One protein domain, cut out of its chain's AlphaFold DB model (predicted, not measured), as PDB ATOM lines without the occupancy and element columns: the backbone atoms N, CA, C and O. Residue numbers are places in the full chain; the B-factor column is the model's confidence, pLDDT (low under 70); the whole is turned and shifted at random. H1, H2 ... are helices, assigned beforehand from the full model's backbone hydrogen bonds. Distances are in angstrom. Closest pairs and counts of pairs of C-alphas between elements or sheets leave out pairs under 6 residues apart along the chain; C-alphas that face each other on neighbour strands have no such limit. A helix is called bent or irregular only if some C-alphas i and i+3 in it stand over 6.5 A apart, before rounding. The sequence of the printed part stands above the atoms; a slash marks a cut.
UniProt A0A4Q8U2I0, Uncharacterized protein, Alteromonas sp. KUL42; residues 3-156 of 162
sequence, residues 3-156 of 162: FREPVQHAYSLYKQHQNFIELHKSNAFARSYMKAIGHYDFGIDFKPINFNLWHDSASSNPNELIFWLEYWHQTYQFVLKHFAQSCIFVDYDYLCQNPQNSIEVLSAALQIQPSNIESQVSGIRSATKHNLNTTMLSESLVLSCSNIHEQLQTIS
ATOM      1  N   PHE A   3     334.516 363.246 315.680       97.56
ATOM      2  CA  PHE A   3     333.481 363.265 314.648       97.56
ATOM      3  C   PHE A   3     333.541 364.590 313.881       97.56
ATOM      4  O   PHE A   3     334.231 365.524 314.286       97.56
ATOM      5  N   ARG A   4     332.871 364.639 312.733       96.81
ATOM      6  CA  ARG A   4     332.879 365.756 311.779       96.81
ATOM      7  C   ARG A   4     331.484 365.946 311.207       96.81
ATOM      8  O   ARG A   4     330.681 365.011 311.294       96.81
ATOM      9  N   GLU A   5     331.269 367.078 310.539       96.81
ATOM     10  CA  GLU A   5     330.055 367.328 309.762       96.81
ATOM     11  C   GLU A   5     329.730 366.115 308.855       96.81
ATOM     12  O   GLU A   5     330.610 365.655 308.110       96.81
ATOM     13  N   PRO A   6     328.507 365.551 308.940       97.81
ATOM     14  CA  PRO A   6     328.197 364.247 308.360       97.81
ATOM     15  C   PRO A   6     328.448 364.137 306.858       97.81
ATOM     16  O   PRO A   6     329.058 363.166 306.409       97.81
ATOM     17  N   VAL A   7     328.003 365.120 306.071       97.12
ATOM     18  CA  VAL A   7     328.043 365.033 304.605       97.12
ATOM     19  C   VAL A   7     329.478 365.170 304.095       97.12
ATOM     20  O   VAL A   7     329.918 364.398 303.238       97.12
ATOM     21  N   GLN A   8     330.254 366.095 304.657       96.88
ATOM     22  CA  GLN A   8     331.676 366.265 304.361       96.88
ATOM     23  C   GLN A   8     332.495 365.049 304.802       96.88
ATOM     24  O   GLN A   8     333.444 364.656 304.111       96.88
ATOM     25  N   HIS A   9     332.143 364.432 305.932       97.50
ATOM     26  CA  HIS A   9     332.812 363.222 306.396       97.50
ATOM     27  C   HIS A   9     332.507 362.037 305.475       97.50
ATOM     28  O   HIS A   9     333.443 361.418 304.968       97.50
ATOM     29  N   ALA A  10     331.233 361.781 305.173       97.31
ATOM     30  CA  ALA A  10     330.815 360.747 304.228       97.31
ATOM     31  C   ALA A  10     331.499 360.915 302.862       97.31
ATOM     32  O   ALA A  10     332.003 359.948 302.293       97.31
ATOM     33  N   TYR A  11     331.612 362.151 302.367       96.69
ATOM     34  CA  TYR A  11     332.319 362.419 301.119       96.69
ATOM     35  C   TYR A  11     333.821 362.132 301.198       96.69
ATOM     36  O   TYR A  11     334.388 361.559 300.267       96.69
ATOM     37  N   SER A  12     334.468 362.490 302.312       96.38
ATOM     38  CA  SER A  12     335.884 362.173 302.538       96.38
ATOM     39  C   SER A  12     336.116 360.656 302.490       96.38
ATOM     40  O   SER A  12     337.040 360.195 301.818       96.38
ATOM     41  N   LEU A  13     335.236 359.879 303.136       97.25
ATOM     42  CA  LEU A  13     335.284 358.414 303.147       97.25
ATOM     43  C   LEU A  13     335.047 357.826 301.749       97.25
ATOM     44  O   LEU A  13     335.819 356.983 301.294       97.25
ATOM     45  N   TYR A  14     334.045 358.332 301.027       97.12
ATOM     46  CA  TYR A  14     333.774 357.944 299.643       97.12
ATOM     47  C   TYR A  14     334.990 358.178 298.735       97.12
ATOM     48  O   TYR A  14     335.416 357.287 297.998       97.12
ATOM     49  N   LYS A  15     335.613 359.360 298.814       96.94
ATOM     50  CA  LYS A  15     336.826 359.673 298.045       96.94
ATOM     51  C   LYS A  15     337.993 358.766 298.410       96.94
ATOM     52  O   LYS A  15     338.708 358.324 297.512       96.94
ATOM     53  N   GLN A  16     338.174 358.475 299.693       97.25
ATOM     54  CA  GLN A  16     339.203 357.549 300.152       97.25
ATOM     55  C   GLN A  16     338.965 356.141 299.590       97.25
ATOM     56  O   GLN A  16     339.898 355.543 299.058       97.25
ATOM     57  N   HIS A  17     337.721 355.658 299.596       98.12
ATOM     58  CA  HIS A  17     337.349 354.386 298.980       98.12
ATOM     59  C   HIS A  17     337.725 354.324 297.496       98.12
ATOM     60  O   HIS A  17     338.406 353.386 297.082       98.12
ATOM     61  N   GLN A  18     337.363 355.349 296.718       98.06
ATOM     62  CA  GLN A  18     337.711 355.431 295.295       98.06
ATOM     63  C   GLN A  18     339.231 355.426 295.072       98.06
ATOM     64  O   GLN A  18     339.730 354.708 294.208       98.06
ATOM     65  N   ASN A  19     339.992 356.154 295.892       97.69
ATOM     66  CA  ASN A  19     341.453 356.162 295.797       97.69
ATOM     67  C   ASN A  19     342.054 354.772 296.078       97.69
ATOM     68  O   ASN A  19     342.976 354.347 295.381       97.69
ATOM     69  N   PHE A  20     341.523 354.038 297.062       98.00
ATOM     70  CA  PHE A  20     341.964 352.670 297.347       98.00
ATOM     71  C   PHE A  20     341.557 351.674 296.261       98.00
ATOM     72  O   PHE A  20     342.314 350.746 295.990       98.00
ATOM     73  N   ILE A  21     340.413 351.863 295.597       98.12
ATOM     74  CA  ILE A  21     340.063 351.067 294.413       98.12
ATOM     75  C   ILE A  21     341.152 351.217 293.346       98.12
ATOM     76  O   ILE A  21     341.668 350.211 292.858       98.12
ATOM     77  N   GLU A  22     341.538 352.449 293.012       98.06
ATOM     78  CA  GLU A  22     342.554 352.705 291.984       98.06
ATOM     79  C   GLU A  22     343.944 352.198 292.394       98.06
ATOM     80  O   GLU A  22     344.655 351.590 291.585       98.06
ATOM     81  N   LEU A  23     344.312 352.332 293.673       97.69
ATOM     82  CA  LEU A  23     345.533 351.728 294.211       97.69
ATOM     83  C   LEU A  23     345.511 350.199 294.082       97.69
ATOM     84  O   LEU A  23     346.481 349.602 293.623       97.69
ATOM     85  N   HIS A  24     344.409 349.547 294.454       97.50
ATOM     86  CA  HIS A  24     344.301 348.089 294.409       97.50
ATOM     87  C   HIS A  24     344.278 347.544 292.974       97.50
ATOM     88  O   HIS A  24     344.751 346.430 292.746       97.50
ATOM     89  N   LYS A  25     343.746 348.311 292.009       97.69
ATOM     90  CA  LYS A  25     343.794 347.975 290.575       97.69
ATOM     91  C   LYS A  25     345.205 348.101 290.001       97.69
ATOM     92  O   LYS A  25     345.615 347.255 289.215       97.69
ATOM     93  N   SER A  26     345.936 349.150 290.382       97.50
ATOM     94  CA  SER A  26     347.277 349.438 289.851       97.50
ATOM     95  C   SER A  26     348.400 348.683 290.569       97.50
ATOM     96  O   SER A  26     349.478 348.511 290.001       97.50
ATOM     97  N   ASN A  27     348.167 348.200 291.794       97.69
ATOM     98  CA  ASN A  27     349.175 347.536 292.612       97.69
ATOM     99  C   ASN A  27     348.610 346.311 293.356       97.69
ATOM    100  O   ASN A  27     348.078 346.399 294.468       97.69
ATOM    101  N   ALA A  28     348.794 345.130 292.758       96.06
ATOM    102  CA  ALA A  28     348.353 343.857 293.330       96.06
ATOM    103  C   ALA A  28     349.058 343.499 294.655       96.06
ATOM    104  O   ALA A  28     348.451 342.850 295.515       96.06
ATOM    105  N   PHE A  29     350.312 343.936 294.845       97.75
ATOM    106  CA  PHE A  29     351.024 343.756 296.111       97.75
ATOM    107  C   PHE A  29     350.365 344.578 297.220       97.75
ATOM    108  O   PHE A  29     350.065 344.019 298.270       97.75
ATOM    109  N   ALA A  30     350.065 345.858 296.972       97.12
ATOM    110  CA  ALA A  30     349.401 346.725 297.948       97.12
ATOM    111  C   ALA A  30     348.062 346.130 298.406       97.12
ATOM    112  O   ALA A  30     347.833 345.997 299.608       97.12
ATOM    113  N   ARG A  31     347.230 345.672 297.459       97.31
ATOM    114  CA  ARG A  31     345.967 344.986 297.765       97.31
ATOM    115  C   ARG A  31     346.180 343.751 298.649       97.31
ATOM    116  O   ARG A  31     345.529 343.598 299.680       97.31
ATOM    117  N   SER A  32     347.099 342.868 298.251       97.62
ATOM    118  CA  SER A  32     347.359 341.608 298.965       97.62
ATOM    119  C   SER A  32     347.923 341.848 300.366       97.62
ATOM    120  O   SER A  32     347.509 341.190 301.317       97.62
ATOM    121  N   TYR A  33     348.829 342.816 300.497       97.94
ATOM    122  CA  TYR A  33     349.423 343.216 301.765       97.94
ATOM    123  C   TYR A  33     348.375 343.788 302.722       97.94
ATOM    124  O   TYR A  33     348.244 343.295 303.839       97.94
ATOM    125  N   MET A  34     347.575 344.762 302.272       97.00
ATOM    126  CA  MET A  34     346.517 345.371 303.087       97.00
ATOM    127  C   MET A  34     345.512 344.333 303.583       97.00
ATOM    128  O   MET A  34     345.188 344.301 304.771       97.00
ATOM    129  N   LYS A  35     345.094 343.419 302.701       96.81
ATOM    130  CA  LYS A  35     344.241 342.286 303.066       96.81
ATOM    131  C   LYS A  35     344.879 341.399 304.141       96.81
ATOM    132  O   LYS A  35     344.186 340.984 305.069       96.81
ATOM    133  N   ALA A  36     346.176 341.102 304.025       97.50
ATOM    134  CA  ALA A  36     346.894 340.240 304.963       97.50
ATOM    135  C   ALA A  36     346.994 340.843 306.373       97.50
ATOM    136  O   ALA A  36     346.922 340.101 307.350       97.50
ATOM    137  N   ILE A  37     347.100 342.170 306.486       96.75
ATOM    138  CA  ILE A  37     347.140 342.873 307.780       96.75
ATOM    139  C   ILE A  37     345.758 343.338 308.269       96.75
ATOM    140  O   ILE A  37     345.663 344.025 309.281       96.75
ATOM    141  N   GLY A  38     344.682 342.936 307.585       95.25
ATOM    142  CA  GLY A  38     343.307 343.160 308.033       95.25
ATOM    143  C   GLY A  38     342.698 344.512 307.660       95.25
ATOM    144  O   GLY A  38     341.632 344.840 308.175       95.25
ATOM    145  N   HIS A  39     343.310 345.279 306.754       95.50
ATOM    146  CA  HIS A  39     342.727 346.525 306.251       95.50
ATOM    147  C   HIS A  39     341.628 346.246 305.230       95.50
ATOM    148  O   HIS A  39     341.873 346.143 304.026       95.50
ATOM    149  N   TYR A  40     340.402 346.145 305.735       96.62
ATOM    150  CA  TYR A  40     339.177 346.012 304.949       96.62
ATOM    151  C   TYR A  40     338.342 347.304 304.956       96.62
ATOM    152  O   TYR A  40     337.171 347.291 304.588       96.62
ATOM    153  N   ASP A  41     338.933 348.425 305.372       95.31
ATOM    154  CA  ASP A  41     338.242 349.702 305.578       95.31
ATOM    155  C   ASP A  41     337.863 350.405 304.264       95.31
ATOM    156  O   ASP A  41     336.907 351.178 304.227       95.31
ATOM    157  N   PHE A  42     338.579 350.121 303.166       97.56
ATOM    158  CA  PHE A  42     338.400 350.765 301.863       97.56
ATOM    159  C   PHE A  42     338.831 349.871 300.687       97.56
ATOM    160  O   PHE A  42     339.494 348.849 300.854       97.56
ATOM    161  N   GLY A  43     338.508 350.305 299.466       97.12
ATOM    162  CA  GLY A  43     338.975 349.677 298.235       97.12
ATOM    163  C   GLY A  43     338.226 348.399 297.861       97.12
ATOM    164  O   GLY A  43     337.148 348.110 298.367       97.12
ATOM    165  N   ILE A  44     338.826 347.624 296.953       97.44
ATOM    166  CA  ILE A  44     338.208 346.418 296.364       97.44
ATOM    167  C   ILE A  44     337.783 345.385 297.418       97.44
ATOM    168  O   ILE A  44     336.774 344.713 297.237       97.44
ATOM    169  N   ASP A  45     338.551 345.238 298.497       97.12
ATOM    170  CA  ASP A  45     338.280 344.237 299.533       97.12
ATOM    171  C   ASP A  45     337.455 344.813 300.701       97.12
ATOM    172  O   ASP A  45     337.401 344.200 301.761       97.12
ATOM    173  N   PHE A  46     336.815 345.973 300.526       97.25
ATOM    174  CA  PHE A  46     336.032 346.643 301.564       97.25
ATOM    175  C   PHE A  46     335.007 345.725 302.249       97.25
ATOM    176  O   PHE A  46     334.276 344.983 301.589       97.25
ATOM    177  N   LYS A  47     334.927 345.812 303.582       95.31
ATOM    178  CA  LYS A  47     333.927 345.130 304.411       95.31
ATOM    179  C   LYS A  47     333.353 346.118 305.432       95.31
ATOM    180  O   LYS A  47     334.041 346.428 306.406       95.31
ATOM    181  N   PRO A  48     332.118 346.612 305.246       94.69
ATOM    182  CA  PRO A  48     331.503 347.508 306.215       94.69
ATOM    183  C   PRO A  48     331.175 346.764 307.511       94.69
ATOM    184  O   PRO A  48     330.857 345.571 307.508       94.69
ATOM    185  N   ILE A  49     331.186 347.491 308.625       94.38
ATOM    186  CA  ILE A  49     330.645 346.981 309.880       94.38
ATOM    187  C   ILE A  49     329.119 347.003 309.783       94.38
ATOM    188  O   ILE A  49     328.499 348.035 309.509       94.38
ATOM    189  N   ASN A  50     328.497 345.852 310.026       92.38
ATOM    190  CA  ASN A  50     327.055 345.691 309.902       92.38
ATOM    191  C   ASN A  50     326.322 346.037 311.211       92.38
ATOM    192  O   ASN A  50     325.726 345.177 311.863       92.38
ATOM    193  N   PHE A  51     326.405 347.302 311.635       90.31
ATOM    194  CA  PHE A  51     325.685 347.792 312.814       90.31
ATOM    195  C   PHE A  51     324.177 347.543 312.678       90.31
ATOM    196  O   PHE A  51     323.558 347.979 311.714       90.31
ATOM    197  N   ASN A  52     323.572 346.844 313.642       84.44
ATOM    198  CA  ASN A  52     322.135 346.532 313.638       84.44
ATOM    199  C   ASN A  52     321.623 345.875 312.336       84.44
ATOM    200  O   ASN A  52     320.465 346.071 311.982       84.44
ATOM    201  N   LEU A  53     322.468 345.116 311.624       88.69
ATOM    202  CA  LEU A  53     322.118 344.471 310.349       88.69
ATOM    203  C   LEU A  53     321.685 345.448 309.234       88.69
ATOM    204  O   LEU A  53     321.007 345.048 308.290       88.69
ATOM    205  N   TRP A  54     322.071 346.729 309.318       87.88
ATOM    206  CA  TRP A  54     321.650 347.757 308.357       87.88
ATOM    207  C   TRP A  54     321.988 347.404 306.903       87.88
ATOM    208  O   TRP A  54     321.198 347.682 305.997       87.88
ATOM    209  N   HIS A  55     323.145 346.768 306.683       86.69
ATOM    210  CA  HIS A  55     323.647 346.467 305.351       86.69
ATOM    211  C   HIS A  55     322.818 345.378 304.660       86.69
ATOM    212  O   HIS A  55     322.676 345.421 303.440       86.69
ATOM    213  N   ASP A  56     322.204 344.463 305.412       86.00
ATOM    214  CA  ASP A  56     321.417 343.355 304.849       86.00
ATOM    215  C   ASP A  56     320.214 343.864 304.035       86.00
ATOM    216  O   ASP A  56     319.717 343.180 303.144       86.00
ATOM    217  N   SER A  57     319.769 345.089 304.334       77.88
ATOM    218  CA  SER A  57     318.669 345.787 303.663       77.88
ATOM    219  C   SER A  57     319.096 347.021 302.860       77.88
ATOM    220  O   SER A  57     318.238 347.695 302.289       77.88
ATOM    221  N   ALA A  58     320.391 347.352 302.831       79.94
ATOM    222  CA  ALA A  58     320.876 348.543 302.143       79.94
ATOM    223  C   ALA A  58     320.742 348.379 300.622       79.94
ATOM    224  O   ALA A  58     321.179 347.381 300.050       79.94
ATOM    225  N   SER A  59     320.140 349.372 299.967       82.69
ATOM    226  CA  SER A  59     320.010 349.424 298.505       82.69
ATOM    227  C   SER A  59     321.175 350.142 297.824       82.69
ATOM    228  O   SER A  59     321.348 350.012 296.613       82.69
ATOM    229  N   SER A  60     321.960 350.897 298.591       89.81
ATOM    230  CA  SER A  60     323.132 351.626 298.124       89.81
ATOM    231  C   SER A  60     324.378 350.736 298.097       89.81
ATOM    232  O   SER A  60     324.455 349.708 298.777       89.81
ATOM    233  N   ASN A  61     325.384 351.128 297.315       93.25
ATOM    234  CA  ASN A  61     326.664 350.423 297.252       93.25
ATOM    235  C   ASN A  61     327.864 351.334 297.582       93.25
ATOM    236  O   ASN A  61     327.775 352.551 297.430       93.25
ATOM    237  N   PRO A  62     329.027 350.775 297.974       95.44
ATOM    238  CA  PRO A  62     330.191 351.563 298.406       95.44
ATOM    239  C   PRO A  62     330.771 352.544 297.369       95.44
ATOM    240  O   PRO A  62     331.571 353.414 297.733       95.44
ATOM    241  N   ASN A  63     330.371 352.451 296.092       94.94
ATOM    242  CA  ASN A  63     330.731 353.424 295.054       94.94
ATOM    243  C   ASN A  63     329.774 354.624 294.977       94.94
ATOM    244  O   ASN A  63     329.906 355.453 294.079       94.94
ATOM    245  N   GLU A  64     328.836 354.749 295.909       94.69
ATOM    246  CA  GLU A  64     327.873 355.842 295.961       94.69
ATOM    247  C   GLU A  64     328.053 356.642 297.250       94.69
ATOM    248  O   GLU A  64     328.245 356.086 298.329       94.69
ATOM    249  N   LEU A  65     327.951 357.970 297.166       95.06
ATOM    250  CA  LEU A  65     328.065 358.833 298.347       95.06
ATOM    251  C   LEU A  65     326.988 358.524 299.400       95.06
ATOM    252  O   LEU A  65     327.267 358.589 300.596       95.06
ATOM    253  N   ILE A  66     325.773 358.181 298.959       95.25
ATOM    254  CA  ILE A  66     324.653 357.884 299.855       95.25
ATOM    255  C   ILE A  66     324.964 356.705 300.786       95.25
ATOM    256  O   ILE A  66     324.679 356.806 301.976       95.25
ATOM    257  N   PHE A  67     325.673 355.676 300.304       95.56
ATOM    258  CA  PHE A  67     326.130 354.553 301.129       95.56
ATOM    259  C   PHE A  67     326.984 355.017 302.311       95.56
ATOM    260  O   PHE A  67     326.816 354.559 303.436       95.56
ATOM    261  N   TRP A  68     327.901 355.961 302.084       96.44
ATOM    262  CA  TRP A  68     328.790 356.458 303.134       96.44
ATOM    263  C   TRP A  68     328.065 357.336 304.152       96.44
ATOM    264  O   TRP A  68     328.451 357.350 305.321       96.44
ATOM    265  N   LEU A  69     327.005 358.033 303.737       96.62
ATOM    266  CA  LEU A  69     326.155 358.787 304.652       96.62
ATOM    267  C   LEU A  69     325.268 357.853 305.491       96.62
ATOM    268  O   LEU A  69     325.155 358.047 306.699       96.62
ATOM    269  N   GLU A  70     324.708 356.803 304.884       95.75
ATOM    270  CA  GLU A  70     324.000 355.737 305.605       95.75
ATOM    271  C   GLU A  70     324.932 355.048 306.605       95.75
ATOM    272  O   GLU A  70     324.587 354.890 307.776       95.75
ATOM    273  N   TYR A  71     326.155 354.721 306.187       96.75
ATOM    274  CA  TYR A  71     327.133 354.093 307.065       96.75
ATOM    275  C   TYR A  71     327.544 355.011 308.226       96.75
ATOM    276  O   TYR A  71     327.641 354.553 309.368       96.75
ATOM    277  N   TRP A  72     327.716 356.316 307.974       97.44
ATOM    278  CA  TRP A  72     327.949 357.321 309.018       97.44
ATOM    279  C   TRP A  72     326.784 357.356 310.015       97.44
ATOM    280  O   TRP A  72     327.008 357.254 311.223       97.44
ATOM    281  N   HIS A  73     325.544 357.418 309.517       97.06
ATOM    282  CA  HIS A  73     324.336 357.421 310.341       97.06
ATOM    283  C   HIS A  73     324.283 356.201 311.262       97.06
ATOM    284  O   HIS A  73     324.130 356.342 312.475       97.06
ATOM    285  N   GLN A  74     324.459 355.004 310.701       96.69
ATOM    286  CA  GLN A  74     324.389 353.746 311.447       96.69
ATOM    287  C   GLN A  74     325.507 353.634 312.485       96.69
ATOM    288  O   GLN A  74     325.260 353.230 313.622       96.69
ATOM    289  N   THR A  75     326.718 354.064 312.124       96.62
ATOM    290  CA  THR A  75     327.871 354.079 313.029       96.62
ATOM    291  C   THR A  75     327.601 354.965 314.239       96.62
ATOM    292  O   THR A  75     327.681 354.504 315.377       96.62
ATOM    293  N   TYR A  76     327.251 356.235 314.026       97.56
ATOM    294  CA  TYR A  76     327.099 357.168 315.138       97.56
ATOM    295  C   TYR A  76     325.804 356.962 315.922       97.56
ATOM    296  O   TYR A  76     325.809 357.164 317.135       97.56
ATOM    297  N   GLN A  77     324.735 356.465 315.295       96.94
ATOM    298  CA  GLN A  77     323.549 356.012 316.020       96.94
ATOM    299  C   GLN A  77     323.894 354.858 316.973       96.94
ATOM    300  O   GLN A  77     323.509 354.884 318.145       96.94
ATOM    301  N   PHE A  78     324.646 353.859 316.500       97.06
ATOM    302  CA  PHE A  78     325.095 352.743 317.331       97.06
ATOM    303  C   PHE A  78     326.006 353.224 318.466       97.06
ATOM    304  O   PHE A  78     325.811 352.854 319.625       97.06
ATOM    305  N   VAL A  79     326.966 354.098 318.158       96.12
ATOM    306  CA  VAL A  79     327.907 354.606 319.158       96.12
ATOM    307  C   VAL A  79     327.215 355.454 320.225       96.12
ATOM    308  O   VAL A  79     327.477 355.246 321.410       96.12
ATOM    309  N   LEU A  80     326.294 356.347 319.854       96.12
ATOM    310  CA  LEU A  80     325.495 357.106 320.822       96.12
ATOM    311  C   LEU A  80     324.688 356.177 321.733       96.12
ATOM    312  O   LEU A  80     324.682 356.346 322.949       96.12
ATOM    313  N   LYS A  81     324.046 355.158 321.160       96.44
ATOM    314  CA  LYS A  81     323.207 354.229 321.922       96.44
ATOM    315  C   LYS A  81     323.998 353.403 322.940       96.44
ATOM    316  O   LYS A  81     323.485 353.128 324.021       96.44
ATOM    317  N   HIS A  82     325.209 352.976 322.589       96.12
ATOM    318  CA  HIS A  82     325.939 351.969 323.365       96.12
ATOM    319  C   HIS A  82     327.150 352.508 324.129       96.12
ATOM    320  O   HIS A  82     327.549 351.906 325.121       96.12
ATOM    321  N   PHE A  83     327.728 353.631 323.701       95.88
ATOM    322  CA  PHE A  83     329.006 354.119 324.224       95.88
ATOM    323  C   PHE A  83     329.004 355.608 324.582       95.88
ATOM    324  O   PHE A  83     330.062 356.129 324.933       95.88
ATOM    325  N   ALA A  84     327.853 356.294 324.569       94.56
ATOM    326  CA  ALA A  84     327.771 357.715 324.933       94.56
ATOM    327  C   ALA A  84     328.416 358.045 326.294       94.56
ATOM    328  O   ALA A  84     328.997 359.112 326.453       94.56
ATOM    329  N   GLN A  85     328.350 357.124 327.263       93.50
ATOM    330  CA  GLN A  85     328.904 357.314 328.610       93.50
ATOM    331  C   GLN A  85     330.355 356.837 328.770       93.50
ATOM    332  O   GLN A  85     330.996 357.154 329.767       93.50
ATOM    333  N   SER A  86     330.875 356.055 327.822       94.44
ATOM    334  CA  SER A  86     332.201 355.421 327.921       94.44
ATOM    335  C   SER A  86     333.192 355.939 326.878       94.44
ATOM    336  O   SER A  86     334.345 355.517 326.862       94.44
ATOM    337  N   CYS A  87     332.759 356.844 326.001       95.06
ATOM    338  CA  CYS A  87     333.588 357.490 324.994       95.06
ATOM    339  C   CYS A  87     333.682 358.993 325.257       95.06
ATOM    340  O   CYS A  87     332.679 359.660 325.488       95.06
ATOM    341  N   ILE A  88     334.890 359.543 325.135       96.00
ATOM    342  CA  ILE A  88     335.101 360.993 325.072       96.00
ATOM    343  C   ILE A  88     334.923 361.419 323.618       96.00
ATOM    344  O   ILE A  88     335.731 361.042 322.766       96.00
ATOM    345  N   PHE A  89     333.874 362.175 323.311       97.31
ATOM    346  CA  PHE A  89     333.619 362.683 321.961       97.31
ATOM    347  C   PHE A  89     334.329 364.013 321.739       97.31
ATOM    348  O   PHE A  89     334.412 364.838 322.648       97.31
ATOM    349  N   VAL A  90     334.839 364.216 320.527       96.94
ATOM    350  CA  VAL A  90     335.553 365.438 320.144       96.94
ATOM    351  C   VAL A  90     334.985 365.928 318.822       96.94
ATOM    352  O   VAL A  90     335.076 365.223 317.816       96.94
ATOM    353  N   ASP A  91     334.413 367.127 318.817       97.38
ATOM    354  CA  ASP A  91     334.036 367.802 317.580       97.38
ATOM    355  C   ASP A  91     335.325 368.236 316.875       97.38
ATOM    356  O   ASP A  91     336.049 369.118 317.349       97.38
ATOM    357  N   TYR A  92     335.661 367.567 315.774       96.62
ATOM    358  CA  TYR A  92     336.899 367.831 315.051       96.62
ATOM    359  C   TYR A  92     336.868 369.182 314.333       96.62
ATOM    360  O   TYR A  92     337.900 369.848 314.226       96.62
ATOM    361  N   ASP A  93     335.695 369.610 313.862       95.12
ATOM    362  CA  ASP A  93     335.547 370.891 313.179       95.12
ATOM    363  C   ASP A  93     335.710 372.048 314.178       95.12
ATOM    364  O   ASP A  93     336.366 373.044 313.854       95.12
ATOM    365  N   TYR A  94     335.215 371.890 315.413       95.56
ATOM    366  CA  TYR A  94     335.499 372.807 316.521       95.56
ATOM    367  C   TYR A  94     336.973 372.758 316.939       95.56
ATOM    368  O   TYR A  94     337.590 373.808 317.124       95.56
ATOM    369  N   LEU A  95     337.568 371.563 317.039       95.12
ATOM    370  CA  LEU A  95     338.984 371.392 317.378       95.12
ATOM    371  C   LEU A  95     339.903 372.115 316.394       95.12
ATOM    372  O   LEU A  95     340.870 372.742 316.813       95.12
ATOM    373  N   CYS A  96     339.591 372.095 315.102       94.00
ATOM    374  CA  CYS A  96     340.384 372.821 314.112       94.00
ATOM    375  C   CYS A  96     340.252 374.348 314.234       94.00
ATOM    376  O   CYS A  96     341.195 375.063 313.906       94.00
ATOM    377  N   GLN A  97     339.103 374.851 314.694       93.62
ATOM    378  CA  GLN A  97     338.852 376.287 314.880       93.62
ATOM    379  C   GLN A  97     339.412 376.811 316.208       93.62
ATOM    380  O   GLN A  97     339.890 377.940 316.272       93.62
ATOM    381  N   ASN A  98     339.383 375.980 317.251       93.69
ATOM    382  CA  ASN A  98     339.773 376.325 318.616       93.69
ATOM    383  C   ASN A  98     340.748 375.276 319.184       93.69
ATOM    384  O   ASN A  98     340.426 374.603 320.173       93.69
ATOM    385  N   PRO A  99     341.931 375.092 318.568       92.81
ATOM    386  CA  PRO A  99     342.806 373.966 318.878       92.81
ATOM    387  C   PRO A  99     343.385 374.042 320.292       92.81
ATOM    388  O   PRO A  99     343.420 373.022 320.970       92.81
ATOM    389  N   GLN A 100     343.753 375.233 320.779       91.62
ATOM    390  CA  GLN A 100     344.280 375.402 322.138       91.62
ATOM    391  C   GLN A 100     343.250 374.985 323.201       91.62
ATOM    392  O   GLN A 100     343.528 374.099 324.003       91.62
ATOM    393  N   ASN A 101     342.045 375.565 323.150       92.00
ATOM    394  CA  ASN A 101     340.949 375.242 324.070       92.00
ATOM    395  C   ASN A 101     340.582 373.749 324.001       92.00
ATOM    396  O   ASN A 101     340.490 373.061 325.014       92.00
ATOM    397  N   SER A 102     340.442 373.210 322.785       93.50
ATOM    398  CA  SER A 102     340.086 371.799 322.606       93.50
ATOM    399  C   SER A 102     341.135 370.854 323.188       93.50
ATOM    400  O   SER A 102     340.773 369.836 323.771       93.50
ATOM    401  N   ILE A 103     342.422 371.182 323.044       91.69
ATOM    402  CA  ILE A 103     343.525 370.398 323.604       91.69
ATOM    403  C   ILE A 103     343.566 370.501 325.128       91.69
ATOM    404  O   ILE A 103     343.763 369.479 325.782       91.69
ATOM    405  N   GLU A 104     343.335 371.677 325.706       91.38
ATOM    406  CA  GLU A 104     343.276 371.866 327.159       91.38
ATOM    407  C   GLU A 104     342.162 371.019 327.792       91.38
ATOM    408  O   GLU A 104     342.417 370.197 328.677       91.38
ATOM    409  N   VAL A 105     340.938 371.135 327.273       92.88
ATOM    410  CA  VAL A 105     339.778 370.402 327.793       92.88
ATOM    411  C   VAL A 105     339.907 368.890 327.559       92.88
ATOM    412  O   VAL A 105     339.586 368.090 328.442       92.88
ATOM    413  N   LEU A 106     340.433 368.472 326.403       92.25
ATOM    414  CA  LEU A 106     340.704 367.059 326.128       92.25
ATOM    415  C   LEU A 106     341.796 366.494 327.051       92.25
ATOM    416  O   LEU A 106     341.660 365.367 327.525       92.25
ATOM    417  N   SER A 107     342.847 367.269 327.338       92.44
ATOM    418  CA  SER A 107     343.909 366.884 328.281       92.44
ATOM    419  C   SER A 107     343.338 366.633 329.670       92.44
ATOM    420  O   SER A 107     343.617 365.595 330.269       92.44
ATOM    421  N   ALA A 108     342.477 367.536 330.150       92.50
ATOM    422  CA  ALA A 108     341.799 367.387 331.433       92.50
ATOM    423  C   ALA A 108     340.920 366.126 331.475       92.50
ATOM    424  O   ALA A 108     341.004 365.347 332.425       92.50
ATOM    425  N   ALA A 109     340.133 365.874 330.422       92.56
ATOM    426  CA  ALA A 109     339.279 364.688 330.332       92.56
ATOM    427  C   ALA A 109     340.070 363.368 330.280       92.56
ATOM    428  O   ALA A 109     339.603 362.350 330.789       92.56
ATOM    429  N   LEU A 110     341.268 363.384 329.688       92.00
ATOM    430  CA  LEU A 110     342.174 362.232 329.616       92.00
ATOM    431  C   LEU A 110     343.135 362.125 330.809       92.00
ATOM    432  O   LEU A 110     343.881 361.152 330.882       92.00
ATOM    433  N   GLN A 111     343.127 363.093 331.731       92.94
ATOM    434  CA  GLN A 111     344.065 363.188 332.858       92.94
ATOM    435  C   GLN A 111     345.539 363.244 332.411       92.94
ATOM    436  O   GLN A 111     346.429 362.668 333.037       92.94
ATOM    437  N   ILE A 112     345.802 363.959 331.316       90.88
ATOM    438  CA  ILE A 112     347.141 364.187 330.763       90.88
ATOM    439  C   ILE A 112     347.533 365.645 331.020       90.88
ATOM    440  O   ILE A 112     346.697 366.540 330.950       90.88
ATOM    441  N   GLN A 113     348.809 365.901 331.314       86.00
ATOM    442  CA  GLN A 113     349.318 367.269 331.435       86.00
ATOM    443  C   GLN A 113     349.337 367.952 330.055       86.00
ATOM    444  O   GLN A 113     349.960 367.397 329.144       86.00
ATOM    445  N   PRO A 114     348.719 369.138 329.878       74.25
ATOM    446  CA  PRO A 114     348.656 369.817 328.578       74.25
ATOM    447  C   PRO A 114     350.028 370.050 327.936       74.25
ATOM    448  O   PRO A 114     350.186 369.850 326.732       74.25
ATOM    449  N   SER A 115     351.045 370.350 328.748       79.50
ATOM    450  CA  SER A 115     352.432 370.551 328.308       79.50
ATOM    451  C   SER A 115     353.022 369.364 327.540       79.50
ATOM    452  O   SER A 115     353.922 369.550 326.722       79.50
ATOM    453  N   ASN A 116     352.491 368.151 327.729       82.31
ATOM    454  CA  ASN A 116     352.915 366.971 326.974       82.31
ATOM    455  C   ASN A 116     352.429 366.984 325.515       82.31
ATOM    456  O   ASN A 116     352.978 366.257 324.689       82.31
ATOM    457  N   ILE A 117     351.389 367.762 325.193       80.50
ATOM    458  CA  ILE A 117     350.746 367.775 323.870       80.50
ATOM    459  C   ILE A 117     350.594 369.175 323.254       80.50
ATOM    460  O   ILE A 117     350.159 369.286 322.110       80.50
ATOM    461  N   GLU A 118     351.029 370.232 323.941       79.44
ATOM    462  CA  GLU A 118     351.063 371.613 323.430       79.44
ATOM    463  C   GLU A 118     351.773 371.732 322.074       79.44
ATOM    464  O   GLU A 118     351.285 372.408 321.166       79.44
ATOM    465  N   SER A 119     352.884 371.014 321.876       82.94
ATOM    466  CA  SER A 119     353.618 371.044 320.605       82.94
ATOM    467  C   SER A 119     352.790 370.522 319.420       82.94
ATOM    468  O   SER A 119     353.060 370.883 318.273       82.94
ATOM    469  N   GLN A 120     351.764 369.702 319.681       82.62
ATOM    470  CA  GLN A 120     350.893 369.115 318.658       82.62
ATOM    471  C   GLN A 120     349.825 370.093 318.157       82.62
ATOM    472  O   GLN A 120     349.312 369.912 317.052       82.62
ATOM    473  N   VAL A 121     349.526 371.162 318.911       85.25
ATOM    474  CA  VAL A 121     348.514 372.176 318.553       85.25
ATOM    475  C   VAL A 121     348.789 372.749 317.159       85.25
ATOM    476  O   VAL A 121     347.894 372.839 316.322       85.25
ATOM    477  N   SER A 122     350.058 373.053 316.867       86.88
ATOM    478  CA  SER A 122     350.496 373.591 315.573       86.88
ATOM    479  C   SER A 122     350.339 372.628 314.389       86.88
ATOM    480  O   SER A 122     350.397 373.071 313.238       86.88
ATOM    481  N   GLY A 123     350.140 371.330 314.641       88.81
ATOM    482  CA  GLY A 123     349.946 370.283 313.638       88.81
ATOM    483  C   GLY A 123     348.483 370.042 313.265       88.81
ATOM    484  O   GLY A 123     348.215 369.371 312.270       88.81
ATOM    485  N   ILE A 124     347.533 370.608 314.014       90.38
ATOM    486  CA  ILE A 124     346.099 370.447 313.756       90.38
ATOM    487  C   ILE A 124     345.729 371.159 312.449       90.38
ATOM    488  O   ILE A 124     346.098 372.313 312.212       90.38
ATOM    489  N   ARG A 125     345.018 370.456 311.563       90.69
ATOM    490  CA  ARG A 125     344.618 370.964 310.246       90.69
ATOM    491  C   ARG A 125     343.156 370.658 309.980       90.69
ATOM    492  O   ARG A 125     342.726 369.512 310.099       90.69
ATOM    493  N   SER A 126     342.424 371.670 309.528       89.50
ATOM    494  CA  SER A 126     341.082 371.476 308.993       89.50
ATOM    495  C   SER A 126     341.123 370.483 307.843       89.50
ATOM    496  O   SER A 126     341.974 370.565 306.955       89.50
ATOM    497  N   ALA A 127     340.172 369.561 307.844       87.12
ATOM    498  CA  ALA A 127     339.969 368.707 306.695       87.12
ATOM    499  C   ALA A 127     339.501 369.537 305.491       87.12
ATOM    500  O   ALA A 127     338.838 370.569 305.638       87.12
ATOM    501  N   THR A 128     339.847 369.080 304.290       88.12
ATOM    502  CA  THR A 128     339.437 369.734 303.047       88.12
ATOM    503  C   THR A 128     337.913 369.809 302.975       88.12
ATOM    504  O   THR A 128     337.229 368.795 303.101       88.12
ATOM    505  N   LYS A 129     337.379 371.020 302.781       87.62
ATOM    506  CA  LYS A 129     335.955 371.224 302.502       87.62
ATOM    507  C   LYS A 129     335.711 371.044 301.013       87.62
ATOM    508  O   LYS A 129     336.401 371.641 300.187       87.62
ATOM    509  N   HIS A 130     334.715 370.242 300.681       87.44
ATOM    510  CA  HIS A 130     334.323 369.968 299.310       87.44
ATOM    511  C   HIS A 130     333.063 370.758 298.961       87.44
ATOM    512  O   HIS A 130     332.142 370.860 299.772       87.44
ATOM    513  N   ASN A 131     333.013 371.313 297.750       85.19
ATOM    514  CA  ASN A 131     331.772 371.845 297.201       85.19
ATOM    515  C   ASN A 131     330.952 370.656 296.682       85.19
ATOM    516  O   ASN A 131     331.353 370.005 295.714       85.19
ATOM    517  N   LEU A 132     329.883 370.310 297.397       85.25
ATOM    518  CA  LEU A 132     329.118 369.087 297.182       85.25
ATOM    519  C   LEU A 132     327.764 369.409 296.568       85.25
ATOM    520  O   LEU A 132     327.023 370.242 297.083       85.25
ATOM    521  N   ASN A 133     327.417 368.690 295.502       77.06
ATOM    522  CA  ASN A 133     326.049 368.664 295.016       77.06
ATOM    523  C   ASN A 133     325.270 367.601 295.804       77.06
ATOM    524  O   ASN A 133     325.408 366.405 295.551       77.06
ATOM    525  N   THR A 134     324.475 368.044 296.773       76.44
ATOM    526  CA  THR A 134     323.685 367.171 297.652       76.44
ATOM    527  C   THR A 134     322.314 366.813 297.080       76.44
ATOM    528  O   THR A 134     321.563 366.116 297.748       76.44
ATOM    529  N   THR A 135     321.977 367.229 295.851       76.38
ATOM    530  CA  THR A 135     320.657 366.951 295.238       76.38
ATOM    531  C   THR A 135     320.354 365.461 295.072       76.38
ATOM    532  O   THR A 135     319.193 365.079 295.001       76.38
ATOM    533  N   MET A 136     321.388 364.616 295.031       77.19
ATOM    534  CA  MET A 136     321.263 363.156 294.932       77.19
ATOM    535  C   MET A 136     321.169 362.466 296.302       77.19
ATOM    536  O   MET A 136     321.059 361.243 296.366       77.19
ATOM    537  N   LEU A 137     321.260 363.219 297.402       88.50
ATOM    538  CA  LEU A 137     321.128 362.688 298.755       88.50
ATOM    539  C   LEU A 137     319.680 362.801 299.224       88.50
ATOM    540  O   LEU A 137     319.006 363.797 298.982       88.50
ATOM    541  N   SER A 138     319.221 361.783 299.949       91.31
ATOM    542  CA  SER A 138     317.918 361.821 300.605       91.31
ATOM    543  C   SER A 138     317.891 362.913 301.678       91.31
ATOM    544  O   SER A 138     318.663 362.859 302.639       91.31
ATOM    545  N   GLU A 139     316.977 363.878 301.550       92.69
ATOM    546  CA  GLU A 139     316.797 364.961 302.526       92.69
ATOM    547  C   GLU A 139     316.511 364.424 303.935       92.69
ATOM    548  O   GLU A 139     317.041 364.944 304.917       92.69
ATOM    549  N   SER A 140     315.732 363.342 304.045       95.00
ATOM    550  CA  SER A 140     315.412 362.728 305.337       95.00
ATOM    551  C   SER A 140     316.639 362.096 305.995       95.00
ATOM    552  O   SER A 140     316.810 362.208 307.210       95.00
ATOM    553  N   LEU A 141     317.526 361.485 305.204       95.06
ATOM    554  CA  LEU A 141     318.780 360.927 305.707       95.06
ATOM    555  C   LEU A 141     319.737 362.037 306.150       95.06
ATOM    556  O   LEU A 141     320.319 361.931 307.229       95.06
ATOM    557  N   VAL A 142     319.877 363.099 305.349       96.56
ATOM    558  CA  VAL A 142     320.708 364.261 305.697       96.56
ATOM    559  C   VAL A 142     320.227 364.873 307.011       96.56
ATOM    560  O   VAL A 142     321.031 365.044 307.923       96.56
ATOM    561  N   LEU A 143     318.919 365.107 307.155       97.00
ATOM    562  CA  LEU A 143     318.338 365.633 308.389       97.00
ATOM    563  C   LEU A 143     318.594 364.707 309.588       97.00
ATOM    564  O   LEU A 143     318.994 365.176 310.652       97.00
ATOM    565  N   SER A 144     318.416 363.392 309.425       97.56
ATOM    566  CA  SER A 144     318.693 362.426 310.498       97.56
ATOM    567  C   SER A 144     320.165 362.448 310.926       97.56
ATOM    568  O   SER A 144     320.473 362.430 312.119       97.56
ATOM    569  N   CYS A 145     321.091 362.547 309.967       98.19
ATOM    570  CA  CYS A 145     322.519 362.668 310.258       98.19
ATOM    571  C   CYS A 145     322.854 363.976 310.981       98.19
ATOM    572  O   CYS A 145     323.624 363.949 311.941       98.19
ATOM    573  N   SER A 146     322.259 365.097 310.567       97.88
ATOM    574  CA  SER A 146     322.419 366.387 311.244       97.88
ATOM    575  C   SER A 146     321.944 366.325 312.696       97.88
ATOM    576  O   SER A 146     322.671 366.745 313.588       97.88
ATOM    577  N   ASN A 147     320.797 365.692 312.965       98.38
ATOM    578  CA  ASN A 147     320.294 365.520 314.331       98.38
ATOM    579  C   ASN A 147     321.246 364.679 315.206       98.38
ATOM    580  O   ASN A 147     321.445 364.980 316.382       98.38
ATOM    581  N   ILE A 148     321.842 363.615 314.652       98.31
ATOM    582  CA  ILE A 148     322.870 362.821 315.351       98.31
ATOM    583  C   ILE A 148     324.121 363.668 315.605       98.31
ATOM    584  O   ILE A 148     324.699 363.603 316.688       98.31
ATOM    585  N   HIS A 149     324.538 364.470 314.627       98.31
ATOM    586  CA  HIS A 149     325.685 365.361 314.759       98.31
ATOM    587  C   HIS A 149     325.484 366.389 315.878       98.31
ATOM    588  O   HIS A 149     326.352 366.526 316.732       98.31
ATOM    589  N   GLU A 150     324.322 367.036 315.948       97.62
ATOM    590  CA  GLU A 150     323.978 367.978 317.022       97.62
ATOM    591  C   GLU A 150     323.979 367.313 318.411       97.62
ATOM    592  O   GLU A 150     324.472 367.883 319.392       97.62
ATOM    593  N   GLN A 151     323.495 366.069 318.506       97.31
ATOM    594  CA  GLN A 151     323.584 365.287 319.745       97.31
ATOM    595  C   GLN A 151     325.040 365.018 320.143       97.31
ATOM    596  O   GLN A 151     325.398 365.209 321.306       97.31
ATOM    597  N   LEU A 152     325.888 364.620 319.188       97.56
ATOM    598  CA  LEU A 152     327.322 364.421 319.419       97.56
ATOM    599  C   LEU A 152     328.003 365.714 319.871       97.56
ATOM    600  O   LEU A 152     328.808 365.673 320.797       97.56
ATOM    601  N   GLN A 153     327.660 366.858 319.270       97.00
ATOM    602  CA  GLN A 153     328.169 368.169 319.680       97.00
ATOM    603  C   GLN A 153     327.811 368.478 321.130       97.00
ATOM    604  O   GLN A 153     328.700 368.822 321.909       97.00
ATOM    605  N   THR A 154     326.557 368.247 321.525       95.69
ATOM    606  CA  THR A 154     326.074 368.491 322.894       95.69
ATOM    607  C   THR A 154     326.843 367.691 323.953       95.69
ATOM    608  O   THR A 154     327.061 368.186 325.056       95.69
ATOM    609  N   ILE A 155     327.268 366.463 323.633       95.50
ATOM    610  CA  ILE A 155     328.021 365.598 324.562       95.50
ATOM    611  C   ILE A 155     329.539 365.640 324.349       95.50
ATOM    612  O   ILE A 155     330.284 364.960 325.057       95.50
ATOM    613  N   SER A 156     330.016 366.391 323.354       96.50
ATOM    614  CA  SER A 156     331.441 366.481 323.056       96.50
ATOM    615  C   SER A 156     332.173 367.315 324.096       96.50
ATOM    616  O   SER A 156     331.675 368.327 324.599       96.50
TER     617      SER A 156
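AT A GLANCE: This is residues 3 to 156 of the 162 residues of an uncharacterized protein of Alteromonas sp. KUL42 (UniProt A0A4Q8U2I0). Two long helices, H4 and H8, run side by side; the long H1 packs with its residues 6 to 14 on the first part of H4, residues 65 to 72, meets H8 with its residues 6 to 7 alone, and from there runs away from both to the short H2 at its far end. H3 packs on the side of H4 away from H8, while H5, H6 and H7 form a separate small cluster, so that the whole spreads like a V with H4 and H8 at its apex, H1 and H2 in one arm and the cluster in the other. The printed part has 154 residues with eight named helices, H1 to H8 in order along the chain, and no named strand; its class is all helix. It is only just compact, close to loose, with a radius of gyration of the C-alphas of 17.5 A, and spans 45 by 40 by 32 A.

IN THESE COORDINATES: H1, residues 6 to 26, begins at C-alpha 6 (328.197, 364.247, 308.360) and is 30.4 A long. H2 is residues 28 to 36. H3, residues 51 to 57, is irregular, with 8.4 A between C-alphas 52 and 55. H4, residues 65 to 83, measures 26.3 A, and its C-alpha 83 is at (329.006, 354.119, 324.224). H5 is residues 92 to 97, H6 is residues 99 to 110, 15.9 A, and H7 is residues 118 to 121. H8, residues 139 to 155, measures 24.7 A and ends at C-alpha 155 (328.021, 365.598, 324.562).

HOW THE PARTS SIT: H1 and H4 are the hubs, touching three helices each. With residues 6 to 14 alone H1 touches H4, opposite ways at a steep tilt of 62 degrees; the closest C-alphas, of Ala 10 and Trp 68, are 4.9 A apart. H1 touches H8 with residues 6 to 7 alone, about perpendicular at 73 degrees, closest at the C-alphas of Pro 6 and Cys 145, 6.2 A. H1 and H2 touch only at the corner, closest at the C-alphas of His 24 and Arg 31, 4.9 A. H3 and H4 form a helical hairpin at a shallow tilt of 30 degrees, with the C-alphas of Phe 51 and Gln 74 closest, 6.2 A. H4 and H8 touch, the same way at a tilt of 35.4 degrees, only just steep; the closest C-alphas, of His 73 and Cys 145, are 5.6 A apart. H5 and H6 touch only at the corner, closest at the C-alphas of Leu 95 and Ser 102, 5.4 A. H6 touches H7, closest at the C-alphas of Pro 99 and Val 121, 6.0 A. H5, H6 and H7 are apart from H1, H2, H3, H4 and H8. Every O i to N i+4 pair is within hydrogen-bond range in H1, H2, H4, H5, H6 and H8; H3 has 0 of 3, with 3 of 4 O i to N i+3 pairs, and H7 is too short for an i+4 pair.

THE WHOLE: The two C-alphas farthest apart, of Ser 59 and Ser 115, are 48.8 A apart. The printed part has no cut. The links from H2 to H3 and from H7 to H8 are long, at 14 and 17 residues. The mean pLDDT of the printed part is 93.3, and no printed residue is under 70.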